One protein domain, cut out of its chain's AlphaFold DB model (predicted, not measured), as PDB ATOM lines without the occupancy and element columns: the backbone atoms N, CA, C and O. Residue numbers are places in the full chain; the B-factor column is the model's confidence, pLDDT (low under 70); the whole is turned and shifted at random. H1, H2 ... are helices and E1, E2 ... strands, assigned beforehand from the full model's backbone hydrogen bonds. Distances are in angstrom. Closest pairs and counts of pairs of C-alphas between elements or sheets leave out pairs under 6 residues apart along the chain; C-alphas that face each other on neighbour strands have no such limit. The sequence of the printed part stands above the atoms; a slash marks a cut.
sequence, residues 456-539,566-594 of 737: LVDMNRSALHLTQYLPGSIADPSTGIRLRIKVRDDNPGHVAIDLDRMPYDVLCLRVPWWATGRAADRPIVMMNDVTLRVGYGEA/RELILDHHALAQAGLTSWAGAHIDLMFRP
ATOM      1  N   LEU A 456      35.047   1.473  39.037       94.44
ATOM      2  CA  LEU A 456      35.058   1.583  37.577       94.44
ATOM      3  C   LEU A 456      33.846   2.379  37.097       94.44
ATOM      4  O   LEU A 456      32.740   2.186  37.595       94.44
ATOM      5  N   VAL A 457      34.028   3.217  36.088       93.75
ATOM      6  CA  VAL A 457      32.939   3.908  35.396       93.75
ATOM      7  C   VAL A 457      32.716   3.255  34.045       93.75
ATOM      8  O   VAL A 457      33.628   3.236  33.222       93.75
ATOM      9  N   ASP A 458      31.506   2.757  33.804       91.12
ATOM     10  CA  ASP A 458      31.054   2.327  32.483       91.12
ATOM     11  C   ASP A 458      30.286   3.478  31.823       91.12
ATOM     12  O   ASP A 458      29.117   3.740  32.125       91.12
ATOM     13  N   MET A 459      30.958   4.176  30.905       87.06
ATOM     14  CA  MET A 459      30.367   5.313  30.201       87.06
ATOM     15  C   MET A 459      29.256   4.895  29.231       87.06
ATOM     16  O   MET A 459      28.353   5.687  28.977       87.06
ATOM     17  N   ASN A 460      29.284   3.664  28.705       85.44
ATOM     18  CA  ASN A 460      28.247   3.182  27.789       85.44
ATOM     19  C   ASN A 460      26.946   2.876  28.530       85.44
ATOM     20  O   ASN A 460      25.863   3.040  27.972       85.44
ATOM     21  N   ARG A 461      27.054   2.413  29.779       83.75
ATOM     22  CA  ARG A 461      25.902   2.041  30.608       83.75
ATOM     23  C   ARG A 461      25.465   3.123  31.587       83.75
ATOM     24  O   ARG A 461      24.493   2.894  32.297       83.75
ATOM     25  N   SER A 462      26.158   4.266  31.631       91.31
ATOM     26  CA  SER A 462      25.946   5.294  32.658       91.31
ATOM     27  C   SER A 462      25.964   4.657  34.054       91.31
ATOM     28  O   SER A 462      24.995   4.740  34.812       91.31
ATOM     29  N   ALA A 463      27.052   3.945  34.371       92.25
ATOM     30  CA  ALA A 463      27.148   3.154  35.594       92.25
ATOM     31  C   ALA A 463      28.462   3.363  36.351       92.25
ATOM     32  O   ALA A 463      29.536   3.475  35.756       92.25
ATOM     33  N   LEU A 464      28.367   3.349  37.680       95.56
ATOM     34  CA  LEU A 464      29.497   3.253  38.597       95.56
ATOM     35  C   LEU A 464      29.529   1.854  39.215       95.56
ATOM     36  O   LEU A 464      28.599   1.476  39.920       95.56
ATOM     37  N   HIS A 465      30.618   1.121  39.021       94.50
ATOM     38  CA  HIS A 465      30.872  -0.165  39.660       94.50
ATOM     39  C   HIS A 465      31.791   0.030  40.864       94.50
ATOM     40  O   HIS A 465      32.918   0.496  40.709       94.50
ATOM     41  N   LEU A 466      31.337  -0.355  42.056       96.06
ATOM     42  CA  LEU A 466      32.182  -0.479  43.242       96.06
ATOM     43  C   LEU A 466      32.683  -1.916  43.347       96.06
ATOM     44  O   LEU A 466      31.933  -2.843  43.659       96.06
ATOM     45  N   THR A 467      33.969  -2.079  43.062       93.31
ATOM     46  CA  THR A 467      34.653  -3.369  42.949       93.31
ATOM     47  C   THR A 467      35.436  -3.719  44.205       93.31
ATOM     48  O   THR A 467      35.636  -4.898  44.467       93.31
ATOM     49  N   GLN A 468      35.851  -2.747  45.020       94.62
ATOM     50  CA  GLN A 468      36.499  -3.010  46.310       94.62
ATOM     51  C   GLN A 468      35.836  -2.213  47.433       94.62
ATOM     52  O   GLN A 468      35.608  -1.009  47.313       94.62
ATOM     53  N   TYR A 469      35.578  -2.876  48.561       95.75
ATOM     54  CA  TYR A 469      35.067  -2.237  49.774       95.75
ATOM     55  C   TYR A 469      36.225  -1.935  50.717       95.75
ATOM     56  O   TYR A 469      36.533  -2.705  51.629       95.75
ATOM     57  N   LEU A 470      36.906  -0.820  50.456       95.12
ATOM     58  CA  LEU A 470      38.006  -0.321  51.278       95.12
ATOM     59  C   LEU A 470      37.546   0.909  52.069       95.12
ATOM     60  O   LEU A 470      36.851   1.757  51.505       95.12
ATOM     61  N   PRO A 471      37.915   1.036  53.357       95.94
ATOM     62  CA  PRO A 471      37.544   2.204  54.138       95.94
ATOM     63  C   PRO A 471      38.278   3.424  53.581       95.94
ATOM     64  O   PRO A 471      39.504   3.415  53.461       95.94
ATOM     65  N   GLY A 472      37.534   4.461  53.209       97.12
ATOM     66  CA  GLY A 472      38.100   5.606  52.507       97.12
ATOM     67  C   GLY A 472      37.066   6.453  51.776       97.12
ATOM     68  O   GLY A 472      35.862   6.383  52.032       97.12
ATOM     69  N   SER A 473      37.543   7.282  50.856       97.88
ATOM     70  CA  SER A 473      36.707   8.158  50.036       97.88
ATOM     71  C   SER A 473      37.189   8.220  48.598       97.88
ATOM     72  O   SER A 473      38.393   8.184  48.347       97.88
ATOM     73  N   ILE A 474      36.239   8.405  47.686       98.38
ATOM     74  CA  ILE A 474      36.486   8.737  46.286       98.38
ATOM     75  C   ILE A 474      35.985  10.159  46.051       98.38
ATOM     76  O   ILE A 474      34.839  10.477  46.372       98.38
ATOM     77  N   ALA A 475      36.840  11.007  45.493       97.81
ATOM     78  CA  ALA A 475      36.506  12.352  45.051       97.81
ATOM     79  C   ALA A 475      37.218  12.619  43.722       97.81
ATOM     80  O   ALA A 475      38.365  13.060  43.702       97.81
ATOM     81  N   ASP A 476      36.531  12.334  42.621       97.06
ATOM     82  CA  ASP A 476      37.074  12.489  41.274       97.06
ATOM     83  C   ASP A 476      36.374  13.643  40.540       97.06
ATOM     84  O   ASP A 476      35.185  13.545  40.219       97.06
ATOM     85  N   PRO A 477      37.077  14.756  40.268       94.31
ATOM     86  CA  PRO A 477      36.523  15.869  39.507       94.31
ATOM     87  C   PRO A 477      36.140  15.500  38.071       94.31
ATOM     88  O   PRO A 477      35.181  16.074  37.555       94.31
ATOM     89  N   SER A 478      36.859  14.565  37.436       92.62
ATOM     90  CA  SER A 478      36.694  14.249  36.010       92.62
ATOM     91  C   SER A 478      35.396  13.491  35.723       92.62
ATOM     92  O   SER A 478      34.690  13.799  34.764       92.62
ATOM     93  N   THR A 479      35.028  12.557  36.600       94.00
ATOM     94  CA  THR A 479      33.741  11.841  36.568       94.00
ATOM     95  C   THR A 479      32.670  12.534  37.401       94.00
ATOM     96  O   THR A 479      31.478  12.277  37.248       94.00
ATOM     97  N   GLY A 480      33.069  13.430  38.306       94.75
ATOM     98  CA  GLY A 480      32.169  14.142  39.195       94.75
ATOM     99  C   GLY A 480      31.680  13.339  40.405       94.75
ATOM    100  O   GLY A 480      30.789  13.830  41.112       94.75
ATOM    101  N   ILE A 481      32.234  12.148  40.640       97.31
ATOM    102  CA  ILE A 481      31.892  11.264  41.758       97.31
ATOM    103  C   ILE A 481      32.440  11.824  43.071       97.31
ATOM    104  O   ILE A 481      33.586  12.268  43.165       97.31
ATOM    105  N   ARG A 482      31.617  11.753  44.118       98.25
ATOM    106  CA  ARG A 482      32.019  11.965  45.505       98.25
ATOM    107  C   ARG A 482      31.269  11.006  46.417       98.25
ATOM    108  O   ARG A 482      30.049  11.104  46.551       98.25
ATOM    109  N   LEU A 483      32.007  10.100  47.046       98.25
ATOM    110  CA  LEU A 483      31.457   9.125  47.981       98.25
ATOM    111  C   LEU A 483      32.457   8.755  49.073       98.25
ATOM    112  O   LEU A 483      33.668   8.958  48.939       98.25
ATOM    113  N   ARG A 484      31.943   8.171  50.149       98.50
ATOM    114  CA  ARG A 484      32.728   7.609  51.247       98.50
ATOM    115  C   ARG A 484      32.278   6.183  51.510       98.50
ATOM    116  O   ARG A 484      31.084   5.924  51.579       98.50
ATOM    117  N   ILE A 485      33.236   5.284  51.702       98.38
ATOM    118  CA  ILE A 485      32.990   3.908  52.127       98.38
ATOM    119  C   ILE A 485      33.527   3.751  53.545       98.38
ATOM    120  O   ILE A 485      34.679   4.081  53.834       98.38
ATOM    121  N   LYS A 486      32.683   3.253  54.441       97.31
ATOM    122  CA  LYS A 486      33.035   2.873  55.806       97.31
ATOM    123  C   LYS A 486      32.867   1.368  55.920       97.31
ATOM    124  O   LYS A 486      31.782   0.836  55.726       97.31
ATOM    125  N   VAL A 487      33.949   0.695  56.260       92.06
ATOM    126  CA  VAL A 487      33.966  -0.731  56.568       92.06
ATOM    127  C   VAL A 487      34.984  -0.924  57.675       92.06
ATOM    128  O   VAL A 487      36.029  -0.271  57.684       92.06
ATOM    129  N   ARG A 488      34.667  -1.775  58.645       88.69
ATOM    130  CA  ARG A 488      35.626  -2.121  59.691       88.69
ATOM    131  C   ARG A 488      36.349  -3.392  59.294       88.69
ATOM    132  O   ARG A 488      35.716  -4.340  58.840       88.69
ATOM    133  N   ASP A 489      37.654  -3.438  59.528       82.69
ATOM    134  CA  ASP A 489      38.447  -4.627  59.214       82.69
ATOM    135  C   ASP A 489      37.960  -5.865  59.984       82.69
ATOM    136  O   ASP A 489      37.985  -6.965  59.435       82.69
ATOM    137  N   ASP A 490      37.449  -5.671  61.207       78.44
ATOM    138  CA  ASP A 490      36.873  -6.711  62.068       78.44
ATOM    139  C   ASP A 490      35.394  -7.022  61.814       78.44
ATOM    140  O   ASP A 490      34.839  -7.952  62.395       78.44
ATOM    141  N   ASN A 491      34.759  -6.279  60.910       83.88
ATOM    142  CA  ASN A 491      33.418  -6.560  60.427       83.88
ATOM    143  C   ASN A 491      33.334  -6.275  58.916       83.88
ATOM    144  O   ASN A 491      32.608  -5.369  58.499       83.88
ATOM    145  N   PRO A 492      34.054  -7.049  58.078       87.25
ATOM    146  CA  PRO A 492      34.088  -6.841  56.630       87.25
ATOM    147  C   PRO A 492      32.730  -7.126  55.968       87.25
ATOM    148  O   PRO A 492      32.533  -6.815  54.799       87.25
ATOM    149  N   GLY A 493      31.791  -7.724  56.710       87.94
ATOM    150  CA  GLY A 493      30.429  -7.973  56.260       87.94
ATOM    151  C   GLY A 493      29.538  -6.737  56.245       87.94
ATOM    152  O   GLY A 493      28.531  -6.754  55.552       87.94
ATOM    153  N   HIS A 494      29.877  -5.675  56.979       93.06
ATOM    154  CA  HIS A 494      29.072  -4.454  57.023       93.06
ATOM    155  C   HIS A 494      29.798  -3.316  56.318       93.06
ATOM    156  O   HIS A 494      30.799  -2.793  56.810       93.06
ATOM    157  N   VAL A 495      29.267  -2.929  55.162       96.88
ATOM    158  CA  VAL A 495      29.782  -1.837  54.341       96.88
ATOM    159  C   VAL A 495      28.740  -0.727  54.307       96.88
ATOM    160  O   VAL A 495      27.628  -0.941  53.835       96.88
ATOM    161  N   ALA A 496      29.105   0.459  54.784       97.94
ATOM    162  CA  ALA A 496      28.281   1.655  54.669       97.94
ATOM    163  C   ALA A 496      28.856   2.585  53.594       97.94
ATOM    164  O   ALA A 496      30.051   2.891  53.603       97.94
ATOM    165  N   ILE A 497      28.015   3.035  52.667       98.50
ATOM    166  CA  ILE A 497      28.391   3.892  51.541       98.50
ATOM    167  C   ILE A 497      27.575   5.181  51.629       98.50
ATOM    168  O   ILE A 497      26.353   5.162  51.503       98.50
ATOM    169  N   ASP A 498      28.263   6.301  51.823       98.38
ATOM    170  CA  ASP A 498      27.678   7.638  51.783       98.38
ATOM    171  C   ASP A 498      27.920   8.246  50.395       98.38
ATOM    172  O   ASP A 498      29.072   8.427  49.989       98.38
ATOM    173  N   LEU A 499      26.851   8.568  49.664       97.69
ATOM    174  CA  LEU A 499      26.916   9.182  48.335       97.69
ATOM    175  C   LEU A 499      26.596  10.677  48.424       97.69
ATOM    176  O   LEU A 499      25.443  11.083  48.566       97.69
ATOM    177  N   ASP A 500      27.622  11.515  48.282       96.50
ATOM    178  CA  ASP A 500      27.436  12.967  48.177       96.50
ATOM    179  C   ASP A 500      27.027  13.354  46.752       96.50
ATOM    180  O   ASP A 500      26.168  14.213  46.540       96.50
ATOM    181  N   ARG A 501      27.664  12.729  45.754       95.88
ATOM    182  CA  ARG A 501      27.391  12.956  44.335       95.88
ATOM    183  C   ARG A 501      27.786  11.745  43.501       95.88
ATOM    184  O   ARG A 501      28.911  11.267  43.586       95.88
ATOM    185  N   MET A 502      26.888  11.312  42.626       95.81
ATOM    186  CA  MET A 502      27.165  10.297  41.615       95.81
ATOM    187  C   MET A 502      26.293  10.621  40.390       95.81
ATOM    188  O   MET A 502      25.071  10.554  40.500       95.81
ATOM    189  N   PRO A 503      26.874  11.110  39.277       95.06
ATOM    190  CA  PRO A 503      26.108  11.617  38.132       95.06
ATOM    191  C   PRO A 503      25.688  10.526  37.134       95.06
ATOM    192  O   PRO A 503      25.322  10.855  36.010       95.06
ATOM    193  N   TYR A 504      25.764   9.256  37.529       95.00
ATOM    194  CA  TYR A 504      25.428   8.104  36.700       95.00
ATOM    195  C   TYR A 504      24.065   7.532  37.102       95.00
ATOM    196  O   TYR A 504      23.586   7.739  38.220       95.00
ATOM    197  N   ASP A 505      23.421   6.821  36.184       92.69
ATOM    198  CA  ASP A 505      22.066   6.303  36.399       92.69
ATOM    199  C   ASP A 505      22.060   5.052  37.284       92.69
ATOM    200  O   ASP A 505      21.076   4.777  37.975       92.69
ATOM    201  N   VAL A 506      23.167   4.307  37.274       92.44
ATOM    202  CA  VAL A 506      23.271   2.991  37.902       92.44
ATOM    203  C   VAL A 506      24.473   2.911  38.844       92.44
ATOM    204  O   VAL A 506      25.586   3.311  38.503       92.44
ATOM    205  N   LEU A 507      24.250   2.348  40.031       94.81
ATOM    206  CA  LEU A 507      25.288   1.900  40.954       94.81
ATOM    207  C   LEU A 507      25.327   0.371  40.961       94.81
ATOM    208  O   LEU A 507      24.340  -0.283  41.296       94.81
ATOM    209  N   CYS A 508      26.482  -0.189  40.636       92.06
ATOM    210  CA  CYS A 508      26.739  -1.618  40.662       92.06
ATOM    211  C   CYS A 508      27.644  -1.958  41.851       92.06
ATOM    212  O   CYS A 508      28.689  -1.337  42.052       92.06
ATOM    213  N   LEU A 509      27.237  -2.929  42.664       92.88
ATOM    214  CA  LEU A 509      27.937  -3.344  43.879       92.88
ATOM    215  C   LEU A 509      28.375  -4.805  43.729       92.88
ATOM    216  O   LEU A 509      27.520  -5.681  43.588       92.88
ATOM    217  N   ARG A 510      29.683  -5.086  43.769       91.38
ATOM    218  CA  ARG A 510      30.191  -6.469  43.698       91.38
ATOM    219  C   ARG A 510      29.673  -7.317  44.867       91.38
ATOM    220  O   ARG A 510      29.714  -6.895  46.016       91.38
ATOM    221  N   VAL A 511      29.273  -8.554  44.593       88.56
ATOM    222  CA  VAL A 511      29.067  -9.587  45.619       88.56
ATOM    223  C   VAL A 511      30.339 -10.441  45.698       88.56
ATOM    224  O   VAL A 511      30.589 -11.208  44.768       88.56
ATOM    225  N   PRO A 512      31.158 -10.325  46.762       88.62
ATOM    226  CA  PRO A 512      32.430 -11.043  46.850       88.62
ATOM    227  C   PRO A 512      32.273 -12.564  46.889       88.62
ATOM    228  O   PRO A 512      31.293 -13.063  47.449       88.62
ATOM    229  N   TRP A 513      33.280 -13.314  46.419       85.56
ATOM    230  CA  TRP A 513      33.263 -14.789  46.442       85.56
ATOM    231  C   TRP A 513      32.894 -15.404  47.791       85.56
ATOM    232  O   TRP A 513      32.116 -16.358  47.844       85.56
ATOM    233  N   TRP A 514      33.400 -14.835  48.883       85.94
ATOM    234  CA  TRP A 514      33.178 -15.334  50.240       85.94
ATOM    235  C   TRP A 514      31.754 -15.080  50.762       85.94
ATOM    236  O   TRP A 514      31.386 -15.612  51.809       85.94
ATOM    237  N   ALA A 515      30.951 -14.289  50.043       83.50
ATOM    238  CA  ALA A 515      29.554 -13.982  50.348       83.50
ATOM    239  C   ALA A 515      28.555 -14.704  49.416       83.50
ATOM    240  O   ALA A 515      27.364 -14.395  49.439       83.50
ATOM    241  N   THR A 516      29.014 -15.662  48.601       76.12
ATOM    242  CA  THR A 516      28.164 -16.447  47.685       76.12
ATOM    243  C   THR A 516      27.810 -17.832  48.251       76.12
ATOM    244  O   THR A 516      28.450 -18.316  49.184       76.12
ATOM    245  N   GLY A 517      26.773 -18.491  47.708       67.06
ATOM    246  CA  GLY A 517      26.537 -19.928  47.925       67.06
ATOM    247  C   GLY A 517      25.110 -20.340  48.297       67.06
ATOM    248  O   GLY A 517      24.538 -21.182  47.614       67.06
ATOM    249  N   ARG A 518      24.510 -19.805  49.372       65.06
ATOM    250  CA  ARG A 518      23.140 -20.195  49.788       65.06
ATOM    251  C   ARG A 518      22.165 -19.040  49.628       65.06
ATOM    252  O   ARG A 518      22.512 -17.897  49.895       65.06
ATOM    253  N   ALA A 519      20.900 -19.339  49.331       63.59
ATOM    254  CA  ALA A 519      19.839 -18.326  49.278       63.59
ATOM    255  C   ALA A 519      19.705 -17.521  50.588       63.59
ATOM    256  O   ALA A 519      19.417 -16.327  50.563       63.59
ATOM    257  N   ALA A 520      19.973 -18.153  51.737       63.28
ATOM    258  CA  ALA A 520      19.992 -17.481  53.035       63.28
ATOM    259  C   ALA A 520      21.127 -16.452  53.177       63.28
ATOM    260  O   ALA A 520      21.051 -15.615  54.073       63.28
ATOM    261  N   ASP A 521      22.155 -16.518  52.331       67.88
ATOM    262  CA  ASP A 521      23.364 -15.689  52.380       67.88
ATOM    263  C   ASP A 521      23.316 -14.510  51.419       67.88
ATOM    264  O   ASP A 521      24.281 -13.755  51.334       67.88
ATOM    265  N   ARG A 522      22.176 -14.327  50.740       75.31
ATOM    266  CA  ARG A 522      21.937 -13.156  49.907       75.31
ATOM    267  C   ARG A 522      22.239 -11.877  50.701       75.31
ATOM    268  O   ARG A 522      21.718 -11.734  51.816       75.31
ATOM    269  N   PRO A 523      23.047 -10.958  50.147       84.62
ATOM    270  CA  PRO A 523      23.305  -9.678  50.781       84.62
ATOM    271  C   PRO A 523      22.008  -8.913  51.033       84.62
ATOM    272  O   PRO A 523      21.088  -8.912  50.210       84.62
ATOM    273  N   ILE A 524      21.950  -8.244  52.181       86.69
ATOM    274  CA  ILE A 524      20.886  -7.290  52.488       86.69
ATOM    275  C   ILE A 524      21.390  -5.911  52.082       86.69
ATOM    276  O   ILE A 524      22.489  -5.518  52.470       86.69
ATOM    277  N   VAL A 525      20.575  -5.186  51.319       90.81
ATOM    278  CA  VAL A 525      20.842  -3.800  50.937       90.81
ATOM    279  C   VAL A 525      19.769  -2.920  51.551       90.81
ATOM    280  O   VAL A 525      18.575  -3.127  51.319       90.81
ATOM    281  N   MET A 526      20.186  -1.940  52.339       93.06
ATOM    282  CA  MET A 526      19.319  -0.885  52.845       93.06
ATOM    283  C   MET A 526      19.771   0.453  52.280       93.06
ATOM    284  O   MET A 526      20.966   0.685  52.139       93.06
ATOM    285  N   MET A 527      18.823   1.328  51.963       95.19
ATOM    286  CA  MET A 527      19.096   2.710  51.582       95.19
ATOM    287  C   MET A 527      18.201   3.635  52.401       95.19
ATOM    288  O   MET A 527      16.980   3.504  52.343       95.19
ATOM    289  N   ASN A 528      18.804   4.541  53.175       93.81
ATOM    290  CA  ASN A 528      18.106   5.449  54.097       93.81
ATOM    291  C   ASN A 528      17.047   4.719  54.955       93.81
ATOM    292  O   ASN A 528      15.868   5.071  54.936       93.81
ATOM    293  N   ASP A 529      17.471   3.661  55.655       89.75
ATOM    294  CA  ASP A 529      16.645   2.782  56.504       89.75
ATOM    295  C   ASP A 529      15.578   1.933  55.778       89.75
ATOM    296  O   ASP A 529      14.847   1.170  56.414       89.75
ATOM    297  N   VAL A 530      15.502   1.991  54.445       90.75
ATOM    298  CA  VAL A 530      14.596   1.158  53.643       90.75
ATOM    299  C   VAL A 530      15.340  -0.063  53.117       90.75
ATOM    300  O   VAL A 530      16.266   0.066  52.320       90.75
ATOM    301  N   THR A 531      14.916  -1.266  53.508       90.50
ATOM    302  CA  THR A 531      15.393  -2.505  52.875       90.50
ATOM    303  C   THR A 531      14.931  -2.555  51.425       90.50
ATOM    304  O   THR A 531      13.731  -2.608  51.142       90.50
ATOM    305  N   LEU A 532      15.891  -2.555  50.505       81.94
ATOM    306  CA  LEU A 532      15.632  -2.542  49.078       81.94
ATOM    307  C   LEU A 532      15.338  -3.943  48.557       81.94
ATOM    308  O   LEU A 532      15.967  -4.931  48.942       81.94
ATOM    309  N   ARG A 533      14.410  -4.017  47.604       69.94
ATOM    310  CA  ARG A 533      14.310  -5.171  46.711       69.94
ATOM    311  C   ARG A 533      15.277  -4.944  45.561       69.94
ATOM    312  O   ARG A 533      14.967  -4.185  44.647       69.94
ATOM    313  N   VAL A 534      16.447  -5.562  45.657       66.25
ATOM    314  CA  VAL A 534      17.480  -5.505  44.620       66.25
ATOM    315  C   VAL A 534      17.279  -6.622  43.605       66.25
ATOM    316  O   VAL A 534      17.033  -7.771  43.978       66.25
ATOM    317  N   GLY A 535      17.349  -6.258  42.326       55.72
ATOM    318  CA  GLY A 535      17.497  -7.219  41.244       55.72
ATOM    319  C   GLY A 535      18.917  -7.776  41.255       55.72
ATOM    320  O   GLY A 535      19.880  -7.043  41.489       55.72
ATOM    321  N   TYR A 536      19.028  -9.075  41.012       56.00
ATOM    322  CA  TYR A 536      20.253  -9.675  40.511       56.00
ATOM    323  C   TYR A 536      20.060  -9.708  38.997       56.00
ATOM    324  O   TYR A 536      19.091 -10.298  38.523       56.00
ATOM    325  N   GLY A 537      20.812  -8.893  38.263       47.88
ATOM    326  CA  GLY A 537      20.509  -8.645  36.854       47.88
ATOM    327  C   GLY A 537      21.475  -9.354  35.923       47.88
ATOM    328  O   GLY A 537      22.667  -9.431  36.210       47.88
ATOM    329  N   GLU A 538      20.985  -9.741  34.746       42.03
ATOM    330  CA  GLU A 538      21.784  -9.951  33.540       42.03
ATOM    331  C   GLU A 538      21.926  -8.619  32.786       42.03
ATOM    332  O   GLU A 538      20.997  -7.826  32.643       42.03
ATOM    333  N   ALA A 539      23.127  -8.339  32.295       40.00
ATOM    334  CA  ALA A 539      23.348  -7.271  31.345       40.00
ATOM    335  C   ALA A 539      22.763  -7.761  30.020       40.00
ATOM    336  O   ALA A 539      23.277  -8.737  29.478       40.00
ATOM    337  N   ARG A 566      27.051 -12.156  40.521       77.25
ATOM    338  CA  ARG A 566      28.187 -11.572  41.265       77.25
ATOM    339  C   ARG A 566      28.103 -10.053  41.451       77.25
ATOM    340  O   ARG A 566      29.069  -9.421  41.876       77.25
ATOM    341  N   GLU A 567      26.962  -9.446  41.138       81.56
ATOM    342  CA  GLU A 567      26.780  -7.993  41.145       81.56
ATOM    343  C   GLU A 567      25.333  -7.605  41.489       81.56
ATOM    344  O   GLU A 567      24.382  -8.144  40.924       81.56
ATOM    345  N   LEU A 568      25.164  -6.657  42.414       86.06
ATOM    346  CA  LEU A 568      23.878  -6.046  42.760       86.06
ATOM    347  C   LEU A 568      23.722  -4.741  41.987       86.06
ATOM    348  O   LEU A 568      24.632  -3.909  41.988       86.06
ATOM    349  N   ILE A 569      22.555  -4.536  41.382       86.44
ATOM    350  CA  ILE A 569      22.275  -3.361  40.555       86.44
ATOM    351  C   ILE A 569      21.256  -2.472  41.271       86.44
ATOM    352  O   ILE A 569      20.157  -2.904  41.622       86.44
ATOM    353  N   LEU A 570      21.634  -1.214  41.489       90.38
ATOM    354  CA  LEU A 570      20.793  -0.171  42.062       90.38
ATOM    355  C   LEU A 570      20.608   0.938  41.023       90.38
ATOM    356  O   LEU A 570      21.581   1.493  40.519       90.38
ATOM    357  N   ASP A 571      19.360   1.281  40.729       88.75
ATOM    358  CA  ASP A 571      18.983   2.254  39.706       88.75
ATOM    359  C   ASP A 571      17.936   3.256  40.240       88.75
ATOM    360  O   ASP A 571      17.687   3.377  41.445       88.75
ATOM    361  N   HIS A 572      17.271   3.972  39.333       86.38
ATOM    362  CA  HIS A 572      16.192   4.896  39.677       86.38
ATOM    363  C   HIS A 572      15.012   4.248  40.435       86.38
ATOM    364  O   HIS A 572      14.355   4.935  41.225       86.38
ATOM    365  N   HIS A 573      14.739   2.947  40.262       86.31
ATOM    366  CA  HIS A 573      13.716   2.246  41.042       86.31
ATOM    367  C   HIS A 573      14.161   2.044  42.492       86.31
ATOM    368  O   HIS A 573      13.342   2.183  43.404       86.31
ATOM    369  N   ALA A 574      15.443   1.748  42.724       88.31
ATOM    370  CA  ALA A 574      16.009   1.676  44.072       88.31
ATOM    371  C   ALA A 574      15.939   3.037  44.787       88.31
ATOM    372  O   ALA A 574      15.489   3.106  45.932       88.31
ATOM    373  N   LEU A 575      16.280   4.128  44.089       90.38
ATOM    374  CA  LEU A 575      16.125   5.491  44.611       90.38
ATOM    375  C   LEU A 575      14.664   5.793  44.979       90.38
ATOM    376  O   LEU A 575      14.390   6.266  46.081       90.38
ATOM    377  N   ALA A 576      13.714   5.454  44.101       90.44
ATOM    378  CA  ALA A 576      12.292   5.670  44.353       90.44
ATOM    379  C   ALA A 576      11.768   4.871  45.564       90.44
ATOM    380  O   ALA A 576      10.966   5.403  46.334       90.44
ATOM    381  N   GLN A 577      12.237   3.630  45.773       89.75
ATOM    382  CA  GLN A 577      11.915   2.832  46.969       89.75
ATOM    383  C   GLN A 577      12.366   3.530  48.260       89.75
ATOM    384  O   GLN A 577      11.627   3.525  49.244       89.75
ATOM    385  N   ALA A 578      13.539   4.168  48.242       91.69
ATOM    386  CA  ALA A 578      14.089   4.930  49.365       91.69
ATOM    387  C   ALA A 578      13.559   6.378  49.462       91.69
ATOM    388  O   ALA A 578      14.003   7.148  50.314       91.69
ATOM    389  N   GLY A 579      12.620   6.783  48.596       93.50
ATOM    390  CA  GLY A 579      12.067   8.142  48.576       93.50
ATOM    391  C   GLY A 579      13.035   9.214  48.058       93.50
ATOM    392  O   GLY A 579      12.855  10.397  48.351       93.50
ATOM    393  N   LEU A 580      14.053   8.818  47.292       93.31
ATOM    394  CA  LEU A 580      15.050   9.697  46.693       93.31
ATOM    395  C   LEU A 580      14.772   9.933  45.204       93.31
ATOM    396  O   LEU A 580      14.184   9.111  44.508       93.31
ATOM    397  N   THR A 581      15.230  11.081  44.707       92.88
ATOM    398  CA  THR A 581      15.172  11.451  43.278       92.88
ATOM    399  C   THR A 581      16.555  11.533  42.631       92.88
ATOM    400  O   THR A 581      16.661  11.720  41.425       92.88
ATOM    401  N   SER A 582      17.618  11.399  43.428       94.31
ATOM    402  CA  SER A 582      19.015  11.358  42.991       94.31
ATOM    403  C   SER A 582      19.860  10.639  44.044       94.31
ATOM    404  O   SER A 582      19.416  10.496  45.183       94.31
ATOM    405  N   TRP A 583      21.089  10.259  43.692       95.06
ATOM    406  CA  TRP A 583      22.047   9.639  44.614       95.06
ATOM    407  C   TRP A 583      22.550  10.558  45.732       95.06
ATOM    408  O   TRP A 583      23.110  10.066  46.705       95.06
ATOM    409  N   ALA A 584      22.384  11.878  45.606       95.00
ATOM    410  CA  ALA A 584      22.868  12.820  46.607       95.00
ATOM    411  C   ALA A 584      22.134  12.629  47.943       95.00
ATOM    412  O   ALA A 584      20.910  12.761  48.016       95.00
ATOM    413  N   GLY A 585      22.893  12.338  49.002       91.62
ATOM    414  CA  GLY A 585      22.360  12.043  50.331       91.62
ATOM    415  C   GLY A 585      21.855  10.608  50.499       91.62
ATOM    416  O   GLY A 585      21.200  10.321  51.500       91.62
ATOM    417  N   ALA A 586      22.133   9.710  49.547       96.69
ATOM    418  CA  ALA A 586      21.892   8.286  49.738       96.69
ATOM    419  C   ALA A 586      22.931   7.707  50.712       96.69
ATOM    420  O   ALA A 586      24.137   7.806  50.486       96.69
ATOM    421  N   HIS A 587      22.442   7.085  51.781       97.81
ATOM    422  CA  HIS A 587      23.209   6.248  52.692       97.81
ATOM    423  C   HIS A 587      22.834   4.794  52.433       97.81
ATOM    424  O   HIS A 587      21.664   4.437  52.576       97.81
ATOM    425  N   ILE A 588      23.799   3.975  52.018       97.50
ATOM    426  CA  ILE A 588      23.582   2.563  51.696       97.50
ATOM    427  C   ILE A 588      24.298   1.698  52.729       97.50
ATOM    428  O   ILE A 588      25.520   1.765  52.832       97.50
ATOM    429  N   ASP A 589      23.555   0.839  53.419       96.06
ATOM    430  CA  ASP A 589      24.105  -0.244  54.230       96.06
ATOM    431  C   ASP A 589      24.020  -1.556  53.455       96.06
ATOM    432  O   ASP A 589      22.939  -2.025  53.086       96.06
ATOM    433  N   LEU A 590      25.176  -2.163  53.230       93.81
ATOM    434  CA  LEU A 590      25.339  -3.454  52.589       93.81
ATOM    435  C   LEU A 590      25.815  -4.461  53.635       93.81
ATOM    436  O   LEU A 590      26.851  -4.275  54.277       93.81
ATOM    437  N   MET A 591      25.034  -5.522  53.816       89.69
ATOM    438  CA  MET A 591      25.300  -6.566  54.798       89.69
ATOM    439  C   MET A 591      25.546  -7.900  54.102       89.69
ATOM    440  O   MET A 591      24.616  -8.565  53.640       89.69
ATOM    441  N   PHE A 592      26.806  -8.311  54.087       87.62
ATOM    442  CA  PHE A 592      27.252  -9.663  53.790       87.62
ATOM    443  C   PHE A 592      27.404 -10.471  55.080       87.62
ATOM    444  O   PHE A 592      27.511  -9.925  56.181       87.62
ATOM    445  N   ARG A 593      27.468 -11.799  54.953       82.38
ATOM    446  CA  ARG A 593      27.722 -12.704  56.081       82.38
ATOM    447  C   ARG A 593      29.067 -13.410  55.916       82.38
ATOM    448  O   ARG A 593      29.096 -14.488  55.323       82.38
ATOM    449  N   PRO A 594      30.168 -12.845  56.449       82.62
ATOM    450  CA  PRO A 594      31.456 -13.523  56.494       82.62
ATOM    451  C   PRO A 594      31.337 -14.866  57.212       82.62
ATOM    452  O   PRO A 594      30.703 -14.970  58.267       82.62
TER     453      PRO A 594
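Overview. This is residues 456 to 539 and 566 to 594 of the 737 residues of an uncharacterized protein of Bifidobacterium simiarum (UniProt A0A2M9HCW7). Two sheets, E3 E4 E5 E9 E7 and E1 E2 E6 E8, stand face to face as a small two-layered sandwich with separate edges, and the short helix H1 lies at the side where E7 and E8 are. The long link of residues 511 to 523 loops between the layers' ends, from E6 to E7. The printed part has 113 residues with nine named strands and one named helix, in the order E1 to E8, H1, E9; its class is mostly strand, with 56 residues, under half, in named elements. The five-stranded sheet, in the order E3 E4 E5 E9 E7, is antiparallel, and the four-stranded one, E1 E2 E6 E8, is mixed. The whole is compact, with a radius of gyration of the C-alphas of 13.3 A and spans of 37 by 28 by 27 A.

Along the chain. E1, residues 456 to 458, begins at C-alpha 456 (35.058, 1.583, 37.577). E2 is residues 463 to 466, E3 472 to 476, and E4 481 to 488, 22.7 A long. E5, residues 491 to 501, is 26.0 A long and bends by 58 degrees at residue 494. E6 is residues 506 to 510, 13.1 A, E7 524 to 527, and E8 567 to 570. H1 is residues 572 to 577, 8.7 A. E9, residues 586 to 591, 16.1 A, ends at C-alpha 591 (25.300, -6.566, 54.798).

Arrangement. E1 and E2 form an antiparallel hairpin, with N 456 and O 465 2.9 A apart. E2 and E6 are parallel, with N 466 and O 508 at 2.8 A. E6 and E8 are antiparallel, with N 507 and O 570 at 2.8 A. E3, E4 and E5 form a meander, each strand the antiparallel neighbour of the one before; N 474 and O 483 are 2.9 A apart, N 486 and O 496 2.8 A. E9 is the antiparallel neighbour of E5, N 497 and O 588 at 2.8 A, and of E7, N 526 and O 589 at 2.9 A. The five-stranded sheet is twisted, its C-alphas up to 4.4 A off its best plane. H1 is only just on this sheet, with 5 pairs of C-alphas within 10 A, and only grazes it with residues 574 to 577. In H1 every O i to N i+4 pair is within hydrogen-bond range. E6 and E9 are apart.

Size, cuts and confidence. The C-alphas of Pro 477 and Arg 518, the two farthest apart, are 39.8 A apart. Residues 540 to 565 are not printed, and C-alphas 539 and 566 are 11.8 A apart across the cut. The link from E6 to E7, 13 residues, is long. The mean pLDDT of the printed part is 88.0; residues 517 to 521 and 533 to 539 are under 70.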